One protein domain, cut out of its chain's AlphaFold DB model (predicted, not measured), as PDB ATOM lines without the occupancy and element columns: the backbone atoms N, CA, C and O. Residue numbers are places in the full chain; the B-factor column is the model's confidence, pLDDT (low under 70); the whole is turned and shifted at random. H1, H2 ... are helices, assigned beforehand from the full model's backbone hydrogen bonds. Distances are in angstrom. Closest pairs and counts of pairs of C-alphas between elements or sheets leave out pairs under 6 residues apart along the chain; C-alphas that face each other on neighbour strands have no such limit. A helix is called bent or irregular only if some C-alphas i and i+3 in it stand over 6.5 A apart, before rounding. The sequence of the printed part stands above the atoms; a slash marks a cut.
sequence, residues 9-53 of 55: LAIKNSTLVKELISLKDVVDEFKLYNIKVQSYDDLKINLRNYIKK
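Overview. This is residues 9 to 53 of the 55 residues of an uncharacterized protein of Rhizophagus irregularis (UniProt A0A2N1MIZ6). Three short helices are strung along a loose, flat chain without touching one another: H1, the longest, lies at one end, H2 lies between, and residues 44 to 53, with H3, stick out as an arm at the other end. The unnamed residues 9 to 23 fold back on themselves as a U before the chain enters H1. The printed part has 45 residues, with three named helices in the order H1, H2, H3 and no named strand; the class is all helix, though 18 of the 45 residues are in named elements, under half. The whole is loose, with a radius of gyration of the C-alphas of 13.2 A, and spans 40 by 26 by 11 A.

Arrangement. H1, residues 24 to 32, touches no helix. It is apart from H2, residues 40 to 43, and from H3, residues 47 to 51. H2 and H3 are also apart. Residues 44 to 53, of which 47 to 51 belong to H3, stand free. In H3 every O i to N i+4 pair is within hydrogen-bond range, in H1 4 of 5 are, and H2 is too short for such a pair; its one O i to N i+3 pair is within range.

Along the chain. H1 runs 13.1 A from C-alpha 24 at (125.228, 160.366, 172.666) to C-alpha 32 at (119.584, 169.250, 164.944). H2 measures 5.2 A from first to last C-alpha, and H3 6.1 A, ending with C-alpha 51 at (95.437, 145.178, 182.887).

Size, cuts and confidence. The two C-alphas farthest apart, those of Leu 32 and Lys 52, are 40.0 A apart. Without the free stretch, the body of 35 residues spans 28 by 19 by 10 A. The printed part has no cut. The link from H1 to H2 is short and that from H2 to H3 tight. The mean pLDDT of the printed part is 87.6, and residue 16 is under 70.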
ATOM      1  N   LEU A   9     111.915 159.213 167.847       93.25
ATOM      2  CA  LEU A   9     112.634 158.053 167.331       93.25
ATOM      3  C   LEU A   9     113.081 157.161 168.493       93.25
ATOM      4  O   LEU A   9     113.698 157.641 169.439       93.25
ATOM      5  N   ALA A  10     112.794 155.865 168.414       93.38
ATOM      6  CA  ALA A  10     113.286 154.867 169.357       93.38
ATOM      7  C   ALA A  10     113.776 153.658 168.564       93.38
ATOM      8  O   ALA A  10     113.028 153.095 167.767       93.38
ATOM      9  N   ILE A  11     115.039 153.286 168.758       91.19
ATOM     10  CA  ILE A  11     115.651 152.133 168.097       91.19
ATOM     11  C   ILE A  11     116.372 151.319 169.162       91.19
ATOM     12  O   ILE A  11     117.293 151.809 169.819       91.19
ATOM     13  N   LYS A  12     115.951 150.065 169.303       89.56
ATOM     14  CA  LYS A  12     116.589 149.058 170.141       89.56
ATOM     15  C   LYS A  12     117.090 147.948 169.240       89.56
ATOM     16  O   LYS A  12     116.316 147.376 168.476       89.56
ATOM     17  N   ASN A  13     118.384 147.669 169.309       83.94
ATOM     18  CA  ASN A  13     118.931 146.513 168.625       83.94
ATOM     19  C   ASN A  13     118.516 145.258 169.415       83.94
ATOM     20  O   ASN A  13     118.666 145.209 170.632       83.94
ATOM     21  N   SER A  14     117.947 144.255 168.746       76.69
ATOM     22  CA  SER A  14     117.567 142.991 169.392       76.69
ATOM     23  C   SER A  14     118.780 142.160 169.806       76.69
ATOM     24  O   SER A  14     118.690 141.345 170.717       76.69
ATOM     25  N   THR A  15     119.906 142.355 169.124       77.38
ATOM     26  CA  THR A  15     121.104 141.514 169.219       77.38
ATOM     27  C   THR A  15     122.170 142.129 170.123       77.38
ATOM     28  O   THR A  15     122.946 141.421 170.754       77.38
ATOM     29  N   LEU A  16     122.198 143.458 170.209       66.94
ATOM     30  CA  LEU A  16     123.047 144.209 171.124       66.94
ATOM     31  C   LEU A  16     122.121 144.876 172.132       66.94
ATOM     32  O   LEU A  16     121.262 145.644 171.726       66.94
ATOM     33  N   VAL A  17     122.323 144.671 173.435       74.44
ATOM     34  CA  VAL A  17     121.540 145.301 174.530       74.44
ATOM     35  C   VAL A  17     121.658 146.849 174.536       74.44
ATOM     36  O   VAL A  17     121.223 147.530 175.457       74.44
ATOM     37  N   LYS A  18     122.253 147.437 173.492       86.31
ATOM     38  CA  LYS A  18     122.381 148.867 173.259       86.31
ATOM     39  C   LYS A  18     121.189 149.417 172.483       86.31
ATOM     40  O   LYS A  18     120.838 148.959 171.396       86.31
ATOM     41  N   GLU A  19     120.642 150.494 173.020       91.75
ATOM     42  CA  GLU A  19     119.666 151.341 172.347       91.75
ATOM     43  C   GLU A  19     120.348 152.549 171.700       91.75
ATOM     44  O   GLU A  19     121.406 152.989 172.154       91.75
ATOM     45  N   LEU A  20     119.715 153.139 170.684       92.38
ATOM     46  CA  LEU A  20     120.206 154.359 170.035       92.38
ATOM     47  C   LEU A  20     120.431 155.497 171.037       92.38
ATOM     48  O   LEU A  20     121.390 156.246 170.899       92.38
ATOM     49  N   ILE A  21     119.600 155.587 172.082       93.44
ATOM     50  CA  ILE A  21     119.738 156.609 173.128       93.44
ATOM     51  C   ILE A  21     121.086 156.536 173.874       93.44
ATOM     52  O   ILE A  21     121.523 157.530 174.447       93.44
ATOM     53  N   SER A  22     121.774 155.388 173.837       92.56
ATOM     54  CA  SER A  22     123.099 155.214 174.446       92.56
ATOM     55  C   SER A  22     124.256 155.796 173.616       92.56
ATOM     56  O   SER A  22     125.369 155.908 174.129       92.56
ATOM     57  N   LEU A  23     124.017 156.162 172.349       93.06
ATOM     58  CA  LEU A  23     125.006 156.743 171.432       93.06
ATOM     59  C   LEU A  23     124.853 158.267 171.409       93.06
ATOM     60  O   LEU A  23     124.111 158.821 170.601       93.06
ATOM     61  N   LYS A  24     125.488 158.947 172.367       93.69
ATOM     62  CA  LYS A  24     125.228 160.366 172.666       93.69
ATOM     63  C   LYS A  24     125.525 161.303 171.489       93.69
ATOM     64  O   LYS A  24     124.731 162.192 171.211       93.69
ATOM     65  N   ASP A  25     126.625 161.055 170.796       96.50
ATOM     66  CA  ASP A  25     127.048 161.735 169.571       96.50
ATOM     67  C   ASP A  25     125.988 161.640 168.465       96.50
ATOM     68  O   ASP A  25     125.553 162.654 167.921       96.50
ATOM     69  N   VAL A  26     125.489 160.431 168.208       94.25
ATOM     70  CA  VAL A  26     124.444 160.185 167.206       94.25
ATOM     71  C   VAL A  26     123.113 160.820 167.627       94.25
ATOM     72  O   VAL A  26     122.402 161.411 166.815       94.25
ATOM     73  N   VAL A  27     122.758 160.733 168.912       95.12
ATOM     74  CA  VAL A  27     121.547 161.363 169.468       95.12
ATOM     75  C   VAL A  27     121.580 162.881 169.298       95.12
ATOM     76  O   VAL A  27     120.548 163.480 168.987       95.12
ATOM     77  N   ASP A  28     122.737 163.505 169.501       96.19
ATOM     78  CA  ASP A  28     122.900 164.949 169.353       96.19
ATOM     79  C   ASP A  28     122.733 165.396 167.892       96.19
ATOM     80  O   ASP A  28     122.108 166.429 167.645       96.19
ATOM     81  N   GLU A  29     123.144 164.578 166.918       96.25
ATOM     82  CA  GLU A  29     122.872 164.829 165.498       96.25
ATOM     83  C   GLU A  29     121.359 164.859 165.200       96.25
ATOM     84  O   GLU A  29     120.858 165.777 164.547       96.25
ATOM     85  N   PHE A  30     120.584 163.918 165.751       94.38
ATOM     86  CA  PHE A  30     119.125 163.892 165.573       94.38
ATOM     87  C   PHE A  30     118.415 165.123 166.156       94.38
ATOM     88  O   PHE A  30     117.401 165.571 165.602       94.38
ATOM     89  N   LYS A  31     118.953 165.723 167.228       93.75
ATOM     90  CA  LYS A  31     118.391 166.953 167.813       93.75
ATOM     91  C   LYS A  31     118.445 168.129 166.839       93.75
ATOM     92  O   LYS A  31     117.503 168.921 166.822       93.75
ATOM     93  N   LEU A  32     119.467 168.208 165.980       95.12
ATOM     94  CA  LEU A  32     119.584 169.250 164.944       95.12
ATOM     95  C   LEU A  32     118.423 169.200 163.941       95.12
ATOM     96  O   LEU A  32     118.007 170.220 163.392       95.12
ATOM     97  N   TYR A  33     117.841 168.017 163.745       92.62
ATOM     98  CA  TYR A  33     116.677 167.808 162.885       92.62
ATOM     99  C   TYR A  33     115.337 167.953 163.616       92.62
ATOM    100  O   TYR A  33     114.283 167.703 163.020       92.62
ATOM    101  N   ASN A  34     115.362 168.394 164.878       93.19
ATOM    102  CA  ASN A  34     114.205 168.489 165.765       93.19
ATOM    103  C   ASN A  34     113.530 167.124 166.016       93.19
ATOM    104  O   ASN A  34     112.312 167.043 166.189       93.19
ATOM    105  N   ILE A  35     114.326 166.047 166.000       94.50
ATOM    106  CA  ILE A  35     113.896 164.678 166.291       94.50
ATOM    107  C   ILE A  35     114.310 164.348 167.723       94.50
ATOM    108  O   ILE A  35     115.489 164.417 168.075       94.50
ATOM    109  N   LYS A  36     113.349 163.954 168.561       94.94
ATOM    110  CA  LYS A  36     113.642 163.484 169.916       94.94
ATOM    111  C   LYS A  36     113.912 161.982 169.899       94.94
ATOM    112  O   LYS A  36     112.995 161.196 169.671       94.94
ATOM    113  N   VAL A  37     115.151 161.586 170.180       94.62
ATOM    114  CA  VAL A  37     115.475 160.180 170.451       94.62
ATOM    115  C   VAL A  37     115.057 159.830 171.879       94.62
ATOM    116  O   VAL A  37     115.306 160.602 172.807       94.62
ATOM    117  N   GLN A  38     114.402 158.689 172.058       94.38
ATOM    118  CA  GLN A  38     113.945 158.188 173.354       94.38
ATOM    119  C   GLN A  38     114.210 156.687 173.497       94.38
ATOM    120  O   GLN A  38     114.427 155.999 172.496       94.38
ATOM    121  N   SER A  39     114.202 156.192 174.737       91.56
ATOM    122  CA  SER A  39     114.370 154.765 174.998       91.56
ATOM    123  C   SER A  39     113.177 153.979 174.461       91.56
ATOM    124  O   SER A  39     112.026 154.427 174.526       91.56
ATOM    125  N   TYR A  40     113.460 152.805 173.904       89.69
ATOM    126  CA  TYR A  40     112.414 151.877 173.495       89.69
ATOM    127  C   TYR A  40     111.742 151.246 174.716       89.69
ATOM    128  O   TYR A  40     110.521 151.101 174.739       89.69
ATOM    129  N   ASP A  41     112.519 150.890 175.737       85.56
ATOM    130  CA  ASP A  41     111.972 150.282 176.948       85.56
ATOM    131  C   ASP A  41     111.048 151.241 177.714       85.56
ATOM    132  O   ASP A  41     110.020 150.795 178.225       85.56
ATOM    133  N   ASP A  42     111.307 152.553 177.681       86.25
ATOM    134  CA  ASP A  42     110.392 153.571 178.231       86.25
ATOM    135  C   ASP A  42     109.042 153.635 177.489       86.25
ATOM    136  O   ASP A  42     108.026 154.040 178.057       86.25
ATOM    137  N   LEU A  43     109.007 153.245 176.209       85.06
ATOM    138  CA  LEU A  43     107.774 153.160 175.417       85.06
ATOM    139  C   LEU A  43     107.000 151.866 175.657       85.06
ATOM    140  O   LEU A  43     105.830 151.766 175.275       85.06
ATOM    141  N   LYS A  44     107.642 150.856 176.243       81.88
ATOM    142  CA  LYS A  44     107.035 149.549 176.435       81.88
ATOM    143  C   LYS A  44     105.967 149.651 177.516       81.88
ATOM    144  O   LYS A  44     106.255 149.687 178.711       81.88
ATOM    145  N   ILE A  45     104.704 149.639 177.095       82.00
ATOM    146  CA  ILE A  45     103.582 149.531 178.027       82.00
ATOM    147  C   ILE A  45     103.725 148.204 178.773       82.00
ATOM    148  O   ILE A  45     103.693 147.121 178.181       82.00
ATOM    149  N   ASN A  46     103.881 148.286 180.092       80.25
ATOM    150  CA  ASN A  46     103.838 147.105 180.934       80.25
ATOM    151  C   ASN A  46     102.398 146.579 180.960       80.25
ATOM    152  O   ASN A  46     101.551 147.089 181.694       80.25
ATOM    153  N   LEU A  47     102.139 145.550 180.147       78.12
ATOM    154  CA  LEU A  47     100.821 144.943 179.972       78.12
ATOM    155  C   LEU A  47     100.187 144.526 181.306       78.12
ATOM    156  O   LEU A  47      98.998 144.743 181.508       78.12
ATOM    157  N   ARG A  48     100.977 144.000 182.253       75.81
ATOM    158  CA  ARG A  48     100.464 143.602 183.576       75.81
ATOM    159  C   ARG A  48      99.963 144.802 184.376       75.81
ATOM    160  O   ARG A  48      98.909 144.720 184.995       75.81
ATOM    161  N   ASN A  49     100.703 145.910 184.355       79.06
ATOM    162  CA  ASN A  49     100.295 147.136 185.045       79.06
ATOM    163  C   ASN A  49      99.091 147.800 184.369       79.06
ATOM    164  O   ASN A  49      98.312 148.462 185.043       79.06
ATOM    165  N   TYR A  50      98.958 147.645 183.051       79.06
ATOM    166  CA  TYR A  50      97.822 148.165 182.299       79.06
ATOM    167  C   TYR A  50      96.537 147.379 182.592       79.06
ATOM    168  O   TYR A  50      95.526 147.990 182.912       79.06
ATOM    169  N   ILE A  51      96.593 146.041 182.578       82.19
ATOM    170  CA  ILE A  51      95.437 145.178 182.887       82.19
ATOM    171  C   ILE A  51      94.951 145.400 184.326       82.19
ATOM    172  O   ILE A  51      93.764 145.597 184.536       82.19
ATOM    173  N   LYS A  52      95.866 145.499 185.303       77.25
ATOM    174  CA  LYS A  52      95.524 145.804 186.708       77.25
ATOM    175  C   LYS A  52      94.817 147.149 186.937       77.25
ATOM    176  O   LYS A  52      94.366 147.388 188.046       77.25
ATOM    177  N   LYS A  53      94.821 148.065 185.963       71.50
ATOM    178  CA  LYS A  53      94.101 149.348 186.046       71.50
ATOM    179  C   LYS A  53      92.696 149.285 185.440       71.50
ATOM    180  O   LYS A  53      91.988 150.284 185.510       71.50
TER     181      LYS A  53